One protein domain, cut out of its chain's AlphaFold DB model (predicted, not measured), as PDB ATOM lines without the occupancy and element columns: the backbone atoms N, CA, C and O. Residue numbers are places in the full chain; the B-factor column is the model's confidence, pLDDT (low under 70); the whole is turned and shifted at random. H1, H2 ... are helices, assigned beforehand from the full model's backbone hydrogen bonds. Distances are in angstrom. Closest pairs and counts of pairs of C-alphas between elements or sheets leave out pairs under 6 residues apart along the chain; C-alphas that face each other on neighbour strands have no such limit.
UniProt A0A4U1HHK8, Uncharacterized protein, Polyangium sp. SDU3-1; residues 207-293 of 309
ATOM      1  N   ARG A 207       6.849  23.432  80.899       92.88
ATOM      2  CA  ARG A 207       7.304  22.369  81.812       92.88
ATOM      3  C   ARG A 207       7.932  21.180  81.102       92.88
ATOM      4  O   ARG A 207       8.995  20.711  81.503       92.88
ATOM      5  N   LYS A 208       7.310  20.711  80.016       93.31
ATOM      6  CA  LYS A 208       7.849  19.607  79.210       93.31
ATOM      7  C   LYS A 208       9.243  19.932  78.657       93.31
ATOM      8  O   LYS A 208      10.142  19.105  78.760       93.31
ATOM      9  N   ARG A 209       9.438  21.141  78.120       93.88
ATOM     10  CA  ARG A 209      10.728  21.590  77.568       93.88
ATOM     11  C   ARG A 209      11.785  21.736  78.660       93.88
ATOM     12  O   ARG A 209      12.927  21.349  78.445       93.88
ATOM     13  N   LEU A 210      11.395  22.231  79.840       93.19
ATOM     14  CA  LEU A 210      12.283  22.293  81.006       93.19
ATOM     15  C   LEU A 210      12.759  20.889  81.414       93.19
ATOM     16  O   LEU A 210      13.949  20.694  81.648       93.19
ATOM     17  N   GLY A 211      11.858  19.901  81.437       92.62
ATOM     18  CA  GLY A 211      12.207  18.506  81.723       92.62
ATOM     19  C   GLY A 211      13.141  17.886  80.676       92.62
ATOM     20  O   GLY A 211      14.090  17.193  81.030       92.62
ATOM     21  N   GLU A 212      12.924  18.172  79.391       94.31
ATOM     22  CA  GLU A 212      13.818  17.732  78.308       94.31
ATOM     23  C   GLU A 212      15.221  18.357  78.429       94.31
ATOM     24  O   GLU A 212      16.220  17.653  78.283       94.31
ATOM     25  N   ALA A 213      15.314  19.652  78.754       95.00
ATOM     26  CA  ALA A 213      16.589  20.326  79.007       95.00
ATOM     27  C   ALA A 213      17.309  19.765  80.248       95.00
ATOM     28  O   ALA A 213      18.528  19.597  80.235       95.00
ATOM     29  N   GLU A 214      16.570  19.422  81.306       93.69
ATOM     30  CA  GLU A 214      17.118  18.774  82.504       93.69
ATOM     31  C   GLU A 214      17.642  17.362  82.201       93.69
ATOM     32  O   GLU A 214      18.732  17.008  82.643       93.69
ATOM     33  N   GLY A 215      16.950  16.591  81.356       93.38
ATOM     34  CA  GLY A 215      17.451  15.301  80.875       93.38
ATOM     35  C   GLY A 215      18.782  15.411  80.119       93.38
ATOM     36  O   GLY A 215      19.653  14.555  80.275       93.38
ATOM     37  N   LEU A 216      18.983  16.482  79.347       94.88
ATOM     38  CA  LEU A 216      20.254  16.742  78.659       94.88
ATOM     39  C   LEU A 216      21.383  17.121  79.633       94.88
ATOM     40  O   LEU A 216      22.521  16.701  79.426       94.88
ATOM     41  N   LEU A 217      21.077  17.841  80.721       93.44
ATOM     42  CA  LEU A 217      22.043  18.087  81.801       93.44
ATOM     43  C   LEU A 217      22.498  16.781  82.466       93.44
ATOM     44  O   LEU A 217      23.693  16.601  82.695       93.44
ATOM     45  N   VAL A 218      21.567  15.859  82.729       92.50
ATOM     46  CA  VAL A 218      21.885  14.538  83.295       92.50
ATOM     47  C   VAL A 218      22.793  13.747  82.353       92.50
ATOM     48  O   VAL A 218      23.828  13.249  82.788       92.50
ATOM     49  N   GLN A 219      22.481  13.698  81.054       92.69
ATOM     50  CA  GLN A 219      23.336  13.025  80.065       92.69
ATOM     51  C   GLN A 219      24.749  13.625  80.027       92.69
ATOM     52  O   GLN A 219      25.738  12.892  79.994       92.69
ATOM     53  N   ARG A 220      24.870  14.959  80.077       92.69
ATOM     54  CA  ARG A 220      26.173  15.642  80.133       92.69
ATOM     55  C   ARG A 220      26.953  15.265  81.394       92.69
ATOM     56  O   ARG A 220      28.150  14.993  81.309       92.69
ATOM     57  N   TYR A 221      26.278  15.206  82.539       92.50
ATOM     58  CA  TYR A 221      26.876  14.799  83.808       92.50
ATOM     59  C   TYR A 221      27.347  13.341  83.792       92.50
ATOM     60  O   TYR A 221      28.461  13.048  84.222       92.50
ATOM     61  N   GLU A 222      26.561  12.425  83.226       91.56
ATOM     62  CA  GLU A 222      26.960  11.023  83.055       91.56
ATOM     63  C   GLU A 222      28.219  10.880  82.193       91.56
ATOM     64  O   GLU A 222      29.113  10.101  82.535       91.56
ATOM     65  N   VAL A 223      28.333  11.658  81.108       91.62
ATOM     66  CA  VAL A 223      29.553  11.706  80.289       91.62
ATOM     67  C   VAL A 223      30.742  12.213  81.111       91.62
ATOM     68  O   VAL A 223      31.812  11.604  81.068       91.62
ATOM     69  N   ALA A 224      30.564  13.271  81.907       90.19
ATOM     70  CA  ALA A 224      31.617  13.805  82.772       90.19
ATOM     71  C   ALA A 224      32.074  12.793  83.842       90.19
ATOM     72  O   ALA A 224      33.277  12.652  84.085       90.19
ATOM     73  N   LEU A 225      31.145  12.040  84.441       89.94
ATOM     74  CA  LEU A 225      31.457  10.965  85.386       89.94
ATOM     75  C   LEU A 225      32.205   9.808  84.721       89.94
ATOM     76  O   LEU A 225      33.194   9.323  85.272       89.94
ATOM     77  N   LYS A 226      31.759   9.363  83.538       91.38
ATOM     78  CA  LYS A 226      32.454   8.318  82.769       91.38
ATOM     79  C   LYS A 226      33.869   8.759  82.407       91.38
ATOM     80  O   LYS A 226      34.801   7.981  82.590       91.38
ATOM     81  N   LYS A 227      34.040  10.016  81.988       92.38
ATOM     82  CA  LYS A 227      35.358  10.595  81.719       92.38
ATOM     83  C   LYS A 227      36.242  10.604  82.964       92.38
ATOM     84  O   LYS A 227      37.381  10.172  82.888       92.38
ATOM     85  N   ALA A 228      35.718  11.025  84.113       91.12
ATOM     86  CA  ALA A 228      36.486  11.025  85.357       91.12
ATOM     87  C   ALA A 228      36.944   9.612  85.768       91.12
ATOM     88  O   ALA A 228      38.081   9.446  86.201       91.12
ATOM     89  N   LYS A 229      36.089   8.592  85.595       92.81
ATOM     90  CA  LYS A 229      36.456   7.184  85.839       92.81
ATOM     91  C   LYS A 229      37.524   6.687  84.866       92.81
ATOM     92  O   LYS A 229      38.439   5.989  85.285       92.81
ATOM     93  N   TYR A 230      37.411   7.051  83.591       94.25
ATOM     94  CA  TYR A 230      38.417   6.729  82.581       94.25
ATOM     95  C   TYR A 230      39.763   7.384  82.894       94.25
ATOM     96  O   TYR A 230      40.772   6.690  82.930       94.25
ATOM     97  N   ASP A 231      39.770   8.682  83.201       93.06
ATOM     98  CA  ASP A 231      40.988   9.423  83.539       93.06
ATOM     99  C   ASP A 231      41.677   8.817  84.783       93.06
ATOM    100  O   ASP A 231      42.899   8.679  84.802       93.06
ATOM    101  N   ALA A 232      40.906   8.392  85.793       93.88
ATOM    102  CA  ALA A 232      41.432   7.689  86.967       93.88
ATOM    103  C   ALA A 232      42.005   6.304  86.617       93.88
ATOM    104  O   ALA A 232      43.113   5.979  87.032       93.88
ATOM    105  N   CYS A 233      41.292   5.517  85.804       95.94
ATOM    106  CA  CYS A 233      41.775   4.218  85.338       95.94
ATOM    107  C   CYS A 233      43.107   4.351  84.590       95.94
ATOM    108  O   CYS A 233      44.046   3.618  84.880       95.94
ATOM    109  N   VAL A 234      43.212   5.314  83.667       94.44
ATOM    110  CA  VAL A 234      44.444   5.555  82.903       94.44
ATOM    111  C   VAL A 234      45.592   5.969  83.828       94.44
ATOM    112  O   VAL A 234      46.713   5.514  83.632       94.44
ATOM    113  N   ALA A 235      45.321   6.782  84.853       94.88
ATOM    114  CA  ALA A 235      46.331   7.192  85.829       94.88
ATOM    115  C   ALA A 235      46.851   6.033  86.703       94.88
ATOM    116  O   ALA A 235      48.000   6.068  87.142       94.88
ATOM    117  N   GLU A 236      46.022   5.018  86.960       94.50
ATOM    118  CA  GLU A 236      46.359   3.855  87.794       94.50
ATOM    119  C   GLU A 236      46.868   2.649  86.985       94.50
ATOM    120  O   GLU A 236      47.457   1.720  87.546       94.50
ATOM    121  N   ALA A 237      46.650   2.634  85.670       91.81
ATOM    122  CA  ALA A 237      46.967   1.497  84.823       91.81
ATOM    123  C   ALA A 237      48.483   1.313  84.633       91.81
ATOM    124  O   ALA A 237      49.191   2.181  84.132       91.81
ATOM    125  N   SER A 238      48.973   0.111  84.945       87.31
ATOM    126  CA  SER A 238      50.359  -0.321  84.701       87.31
ATOM    127  C   SER A 238      50.550  -1.050  83.357       87.31
ATOM    128  O   SER A 238      51.580  -1.684  83.134       87.31
ATOM    129  N   SER A 239      49.533  -1.027  82.487       88.00
ATOM    130  CA  SER A 239      49.544  -1.663  81.162       88.00
ATOM    131  C   SER A 239      50.408  -0.869  80.166       88.00
ATOM    132  O   SER A 239      50.457   0.354  80.268       88.00
ATOM    133  N   PRO A 240      51.030  -1.512  79.154       86.88
ATOM    134  CA  PRO A 240      51.693  -0.813  78.045       86.88
ATOM    135  C   PRO A 240      50.743   0.034  77.180       86.88
ATOM    136  O   PRO A 240      51.201   0.923  76.471       86.88
ATOM    137  N   GLN A 241      49.440  -0.267  77.218       89.94
ATOM    138  CA  GLN A 241      48.373   0.441  76.500       89.94
ATOM    139  C   GLN A 241      47.231   0.755  77.485       89.94
ATOM    140  O   GLN A 241      46.191   0.082  77.479       89.94
ATOM    141  N   PRO A 242      47.441   1.705  78.413       89.06
ATOM    142  CA  PRO A 242      46.490   1.991  79.484       89.06
ATOM    143  C   PRO A 242      45.148   2.507  78.945       89.06
ATOM    144  O   PRO A 242      44.103   2.137  79.474       89.06
ATOM    145  N   GLU A 243      45.146   3.266  77.847       90.25
ATOM    146  CA  GLU A 243      43.935   3.801  77.218       90.25
ATOM    147  C   GLU A 243      43.016   2.690  76.690       90.25
ATOM    148  O   GLU A 243      41.842   2.632  77.057       90.25
ATOM    149  N   GLU A 244      43.539   1.769  75.874       90.44
ATOM    150  CA  GLU A 244      42.766   0.651  75.305       90.44
ATOM    151  C   GLU A 244      42.249  -0.289  76.402       90.44
ATOM    152  O   GLU A 244      41.083  -0.698  76.387       90.44
ATOM    153  N   SER A 245      43.096  -0.571  77.399       91.38
ATOM    154  CA  SER A 245      42.723  -1.381  78.560       91.38
ATOM    155  C   SER A 245      41.573  -0.745  79.346       91.38
ATOM    156  O   SER A 245      40.627  -1.438  79.719       91.38
ATOM    157  N   CYS A 246      41.625   0.567  79.587       92.94
ATOM    158  CA  CYS A 246      40.596   1.285  80.333       92.94
ATOM    159  C   CYS A 246      39.300   1.473  79.539       92.94
ATOM    160  O   CYS A 246      38.221   1.375  80.123       92.94
ATOM    161  N   LEU A 247      39.372   1.685  78.219       92.25
ATOM    162  CA  LEU A 247      38.186   1.702  77.355       92.25
ATOM    163  C   LEU A 247      37.447   0.362  77.420       92.25
ATOM    164  O   LEU A 247      36.238   0.345  77.643       92.25
ATOM    165  N   SER A 248      38.176  -0.752  77.296       90.56
ATOM    166  CA  SER A 248      37.590  -2.090  77.399       90.56
ATOM    167  C   SER A 248      37.029  -2.368  78.795       90.56
ATOM    168  O   SER A 248      35.933  -2.910  78.903       90.56
ATOM    169  N   ALA A 249      37.752  -2.004  79.859       91.94
ATOM    170  CA  ALA A 249      37.332  -2.264  81.239       91.94
ATOM    171  C   ALA A 249      36.083  -1.469  81.650       91.94
ATOM    172  O   ALA A 249      35.300  -1.933  82.475       91.94
ATOM    173  N   LEU A 250      35.894  -0.276  81.081       91.81
ATOM    174  CA  LEU A 250      34.736   0.584  81.336       91.81
ATOM    175  C   LEU A 250      33.612   0.413  80.300       91.81
ATOM    176  O   LEU A 250      32.653   1.185  80.333       91.81
ATOM    177  N   GLU A 251      33.736  -0.560  79.390       92.88
ATOM    178  CA  GLU A 251      32.785  -0.818  78.298       92.88
ATOM    179  C   GLU A 251      32.487   0.442  77.457       92.88
ATOM    180  O   GLU A 251      31.358   0.697  77.029       92.88
ATOM    181  N   LEU A 252      33.508   1.276  77.242       90.12
ATOM    182  CA  LEU A 252      33.391   2.513  76.478       90.12
ATOM    183  C   LEU A 252      33.634   2.252  74.984       90.12
ATOM    184  O   LEU A 252      34.508   1.459  74.630       90.12
ATOM    185  N   PRO A 253      32.896   2.928  74.082       87.06
ATOM    186  CA  PRO A 253      33.130   2.781  72.656       87.06
ATOM    187  C   PRO A 253      34.534   3.285  72.275       87.06
ATOM    188  O   PRO A 253      35.018   4.263  72.850       87.06
ATOM    189  N   PRO A 254      35.174   2.668  71.269       78.38
ATOM    190  CA  PRO A 254      36.531   3.023  70.856       78.38
ATOM    191  C   PRO A 254      36.619   4.383  70.142       78.38
ATOM    192  O   PRO A 254      37.704   4.948  70.036       78.38
ATOM    193  N   SER A 255      35.501   4.928  69.647       80.25
ATOM    194  CA  SER A 255      35.449   6.231  68.978       80.25
ATOM    195  C   SER A 255      34.784   7.295  69.857       80.25
ATOM    196  O   SER A 255      33.576   7.265  70.074       80.25
ATOM    197  N   ASP A 256      35.601   8.240  70.333       81.25
ATOM    198  CA  ASP A 256      35.235   9.441  71.107       81.25
ATOM    199  C   ASP A 256      34.086   9.226  72.126       81.25
ATOM    200  O   ASP A 256      33.003   9.809  71.997       81.25
ATOM    201  N   PRO A 257      34.298   8.384  73.159       83.06
ATOM    202  CA  PRO A 257      33.266   8.015  74.135       83.06
ATOM    203  C   PRO A 257      32.764   9.188  74.988       83.06
ATOM    204  O   PRO A 257      31.788   9.038  75.726       83.06
ATOM    205  N   PHE A 258      33.426  10.344  74.902       90.81
ATOM    206  CA  PHE A 258      33.107  11.546  75.666       90.81
ATOM    207  C   PHE A 258      32.646  12.710  74.781       90.81
ATOM    208  O   PHE A 258      32.516  13.831  75.275       90.81
ATOM    209  N   ALA A 259      32.369  12.459  73.497       89.44
ATOM    210  CA  ALA A 259      31.858  13.460  72.571       89.44
ATOM    211  C   ALA A 259      30.532  14.051  73.068       89.44
ATOM    212  O   ALA A 259      29.525  13.348  73.161       89.44
ATOM    213  N   THR A 260      30.485  15.366  73.297       92.06
ATOM    214  CA  THR A 260      29.249  16.030  73.753       92.06
ATOM    215  C   THR A 260      28.580  16.917  72.732       92.06
ATOM    216  O   THR A 260      27.446  17.316  72.955       92.06
ATOM    217  N   ARG A 261      29.166  17.094  71.541       93.56
ATOM    218  CA  ARG A 261      28.620  17.954  70.471       93.56
ATOM    219  C   ARG A 261      27.118  17.766  70.201       93.56
ATOM    220  O   ARG A 261      26.428  18.718  69.852       93.56
ATOM    221  N   VAL A 262      26.619  16.529  70.308       93.38
ATOM    222  CA  VAL A 262      25.207  16.197  70.068       93.38
ATOM    223  C   VAL A 262      24.339  16.668  71.234       93.38
ATOM    224  O   VAL A 262      23.302  17.282  70.994       93.38
ATOM    225  N   ILE A 263      24.787  16.426  72.470       93.69
ATOM    226  CA  ILE A 263      24.134  16.892  73.699       93.69
ATOM    227  C   ILE A 263      24.118  18.422  73.712       93.69
ATOM    228  O   ILE A 263      23.068  19.012  73.933       93.69
ATOM    229  N   ASP A 264      25.242  19.055  73.384       94.88
ATOM    230  CA  ASP A 264      25.431  20.507  73.441       94.88
ATOM    231  C   ASP A 264      24.504  21.208  72.441       94.88
ATOM    232  O   ASP A 264      23.736  22.099  72.801       94.88
ATOM    233  N   LYS A 265      24.467  20.714  71.196       96.69
ATOM    234  CA  LYS A 265      23.549  21.217  70.167       96.69
ATOM    235  C   LYS A 265      22.081  21.006  70.544       96.69
ATOM    236  O   LYS A 265      21.256  21.895  70.314       96.69
ATOM    237  N   ALA A 266      21.733  19.834  71.077       96.31
ATOM    238  CA  ALA A 266      20.372  19.560  71.531       96.31
ATOM    239  C   ALA A 266      19.984  20.485  72.691       96.31
ATOM    240  O   ALA A 266      18.864  20.992  72.719       96.31
ATOM    241  N   PHE A 267      20.919  20.756  73.601       96.38
ATOM    242  CA  PHE A 267      20.711  21.621  74.752       96.38
ATOM    243  C   PHE A 267      20.447  23.058  74.315       96.38
ATOM    244  O   PHE A 267      19.391  23.594  74.640       96.38
ATOM    245  N   ASP A 268      21.311  23.643  73.483       96.69
ATOM    246  CA  ASP A 268      21.097  24.989  72.930       96.69
ATOM    247  C   ASP A 268      19.772  25.099  72.159       96.69
ATOM    248  O   ASP A 268      19.056  26.094  72.288       96.69
ATOM    249  N   THR A 269      19.400  24.055  71.409       96.81
ATOM    250  CA  THR A 269      18.105  24.000  70.708       96.81
ATOM    251  C   THR A 269      16.943  24.056  71.702       96.81
ATOM    252  O   THR A 269      16.020  24.849  71.524       96.81
ATOM    253  N   LYS A 270      17.003  23.276  72.790       95.44
ATOM    254  CA  LYS A 270      15.966  23.274  73.832       95.44
ATOM    255  C   LYS A 270      15.890  24.591  74.592       95.44
ATOM    256  O   LYS A 270      14.786  25.040  74.894       95.44
ATOM    257  N   LEU A 271      17.021  25.248  74.843       94.81
ATOM    258  CA  LEU A 271      17.035  26.593  75.418       94.81
ATOM    259  C   LEU A 271      16.357  27.613  74.493       94.81
ATOM    260  O   LEU A 271      15.573  28.434  74.964       94.81
ATOM    261  N   GLY A 272      16.584  27.519  73.180       94.19
ATOM    262  CA  GLY A 272      15.878  28.337  72.190       94.19
ATOM    263  C   GLY A 272      14.364  28.097  72.174       94.19
ATOM    264  O   GLY A 272      13.594  29.048  72.075       94.19
ATOM    265  N   GLU A 273      13.922  26.846  72.326       93.69
ATOM    266  CA  GLU A 273      12.494  26.497  72.412       93.69
ATOM    267  C   GLU A 273      11.822  26.967  73.713       93.69
ATOM    268  O   GLU A 273      10.612  27.202  73.724       93.69
ATOM    269  N   ILE A 274      12.575  27.062  74.816       93.19
ATOM    270  CA  ILE A 274      12.097  27.636  76.084       93.19
ATOM    271  C   ILE A 274      11.861  29.140  75.919       93.19
ATOM    272  O   ILE A 274      10.817  29.636  76.338       93.19
ATOM    273  N   GLY A 275      12.802  29.851  75.288       90.31
ATOM    274  CA  GLY A 275      12.666  31.253  74.872       90.31
ATOM    275  C   GLY A 275      12.690  32.298  75.997       90.31
ATOM    276  O   GLY A 275      13.100  33.429  75.756       90.31
ATOM    277  N   ASP A 276      12.308  31.937  77.221       92.94
ATOM    278  CA  ASP A 276      12.374  32.820  78.388       92.94
ATOM    279  C   ASP A 276      13.814  32.933  78.918       92.94
ATOM    280  O   ASP A 276      14.446  31.941  79.301       92.94
ATOM    281  N   ALA A 277      14.327  34.165  78.952       91.06
ATOM    282  CA  ALA A 277      15.720  34.454  79.281       91.06
ATOM    283  C   ALA A 277      16.135  33.985  80.689       91.06
ATOM    284  O   ALA A 277      17.263  33.523  80.861       91.06
ATOM    285  N   GLY A 278      15.231  34.038  81.668       92.06
ATOM    286  CA  GLY A 278      15.518  33.667  83.053       92.06
ATOM    287  C   GLY A 278      15.678  32.162  83.232       92.06
ATOM    288  O   GLY A 278      16.628  31.702  83.872       92.06
ATOM    289  N   TYR A 279      14.806  31.363  82.606       92.31
ATOM    290  CA  TYR A 279      14.997  29.909  82.576       92.31
ATOM    291  C   TYR A 279      16.276  29.537  81.820       92.31
ATOM    292  O   TYR A 279      17.065  28.723  82.306       92.31
ATOM    293  N   VAL A 280      16.517  30.161  80.661       93.38
ATOM    294  CA  VAL A 280      17.722  29.928  79.852       93.38
ATOM    295  C   VAL A 280      18.997  30.221  80.645       93.38
ATOM    296  O   VAL A 280      19.910  29.392  80.648       93.38
ATOM    297  N   ALA A 281      19.062  31.350  81.354       93.44
ATOM    298  CA  ALA A 281      20.212  31.726  82.172       93.44
ATOM    299  C   ALA A 281      20.504  30.682  83.262       93.44
ATOM    300  O   ALA A 281      21.638  30.210  83.373       93.44
ATOM    301  N   ARG A 282      19.477  30.233  83.999       92.88
ATOM    302  CA  ARG A 282      19.625  29.205  85.047       92.88
ATOM    303  C   ARG A 282      20.108  27.873  84.494       92.88
ATOM    304  O   ARG A 282      20.947  27.217  85.105       92.88
ATOM    305  N   PHE A 283      19.590  27.456  83.340       93.94
ATOM    306  CA  PHE A 283      20.042  26.225  82.698       93.94
ATOM    307  C   PHE A 283      21.491  26.328  82.216       93.94
ATOM    308  O   PHE A 283      22.243  25.376  82.409       93.94
ATOM    309  N   ARG A 284      21.916  27.468  81.654       94.50
ATOM    310  CA  ARG A 284      23.324  27.686  81.276       94.50
ATOM    311  C   ARG A 284      24.256  27.654  82.484       94.50
ATOM    312  O   ARG A 284      25.323  27.053  82.413       94.50
ATOM    313  N   GLU A 285      23.849  28.252  83.600       93.12
ATOM    314  CA  GLU A 285      24.633  28.217  84.835       93.12
ATOM    315  C   GLU A 285      24.779  26.785  85.373       93.12
ATOM    316  O   GLU A 285      25.886  26.346  85.685       93.12
ATOM    317  N   ARG A 286      23.680  26.018  85.403       92.56
ATOM    318  CA  ARG A 286      23.700  24.587  85.755       92.56
ATOM    319  C   ARG A 286      24.595  23.782  84.826       92.56
ATOM    320  O   ARG A 286      25.385  22.971  85.293       92.56
ATOM    321  N   TYR A 287      24.493  24.028  83.523       91.00
ATOM    322  CA  TYR A 287      25.316  23.364  82.520       91.00
ATOM    323  C   TYR A 287      26.810  23.578  82.806       91.00
ATOM    324  O   TYR A 287      27.566  22.613  82.850       91.00
ATOM    325  N   LYS A 288      27.221  24.812  83.123       90.81
ATOM    326  CA  LYS A 288      28.601  25.111  83.534       90.81
ATOM    327  C   LYS A 288      29.010  24.357  84.806       90.81
ATOM    328  O   LYS A 288      30.085  23.772  84.859       90.81
ATOM    329  N   ARG A 289      28.142  24.304  85.822       90.94
ATOM    330  CA  ARG A 289      28.431  23.561  87.063       90.94
ATOM    331  C   ARG A 289      28.591  22.056  86.853       90.94
ATOM    332  O   ARG A 289      29.333  21.430  87.611       90.94
ATOM    333  N   VAL A 290      27.927  21.479  85.847       88.88
ATOM    334  CA  VAL A 290      28.145  20.084  85.430       88.88
ATOM    335  C   VAL A 290      29.566  19.898  84.892       88.88
ATOM    336  O   VAL A 290      30.225  18.927  85.260       88.88
ATOM    337  N   GLU A 291      30.063  20.832  84.078       81.50
ATOM    338  CA  GLU A 291      31.444  20.802  83.568       81.50
ATOM    339  C   GLU A 291      32.471  20.935  84.696       81.50
ATOM    340  O   GLU A 291      33.440  20.176  84.749       81.50
ATOM    341  N   ASP A 292      32.192  21.820  85.653       85.25
ATOM    342  CA  ASP A 292      33.027  22.047  86.834       85.25
ATOM    343  C   ASP A 292      32.882  20.937  87.903       85.25
ATOM    344  O   ASP A 292      33.531  20.992  88.947       85.25
ATOM    345  N   LYS A 293      32.049  19.908  87.660       80.06
ATOM    346  CA  LYS A 293      31.750  18.782  88.577       80.06
ATOM    347  C   LYS A 293      31.179  19.203  89.939       80.06
ATOM    348  O   LYS A 293      31.326  18.482  90.921       80.06
TER     349      LYS A 293
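What this domain is: This is residues 207 to 293 of the 309 residues of an uncharacterized protein of Polyangium sp. SDU3-1 (UniProt A0A4U1HHK8). One long helix, H1, runs through most of a rod-shaped model; H3 and H4 pack along its first part as an up-and-down bundle of three helices, each running against the one before it in the chain. Near the other end of H1 the short helix H2 folds back on residues 230 to 234, and a long link, residues 250 to 260, leads from H2 back to H3. The printed part has 87 residues with four named helices, in the order H1, H2, H3, H4, and no named strand; the class is all helix. The whole is loose, with a radius of gyration of the C-alphas of 15.9 A and spans of 52 by 21 by 16 A.

Where its parts are: H1 is residues 207 to 236, 43.6 A from first to last C-alpha, beginning at C-alpha 207 at (7.304, 22.369, 81.812) and ending at C-alpha 236 at (46.359, 3.855, 87.794). H2 is residues 242 to 249 and measures 10.2 A. H3 is residues 261 to 274 and measures 20.0 A. H4 is residues 277 to 291, 21.3 A long, and ends at C-alpha 291 at (31.444, 20.802, 83.568).

How they stand to each other: H1 is the hub, touching the three other helices. With residues 209 to 220 alone it touches H3, at a shallow tilt of 23 degrees, opposite ways; the closest C-alphas, of Ala 213 and Lys 270, are 6.0 A apart. With residues 213 to 224 alone H1 touches H4, at a shallow tilt of 15 degrees, the same way; the closest C-alphas, of Tyr 221 and Val 290, are 5.7 A apart. H3 and H4 form a helical hairpin, opposite ways at a shallow tilt of 21 degrees. They only just touch, with 3 pairs of C-alphas within 8 A, the closest being those of Leu 271 and Val 280 at 5.6 A. H1 touches H2 with residues 230 to 234 alone, at a steep tilt of 54 degrees, opposite ways; the closest C-alphas, of Val 234 and Pro 242, are 5.3 A apart. H2 is apart from H3 and from H4. In H1, H2, H3 and H4 every O i to N i+4 pair is within hydrogen-bond range.

The domain as a whole: The two C-alphas farthest apart, of Pro 240 and Asp 276, are 51.7 A from each other. The printed part has no cut. The links H1 to H2, of 5 residues, and H3 to H4, of 2 residues, are tight; the link H2 to H3, of 11 residues, is long. The mean pLDDT of the printed part is 91.6, and no printed residue is under 70.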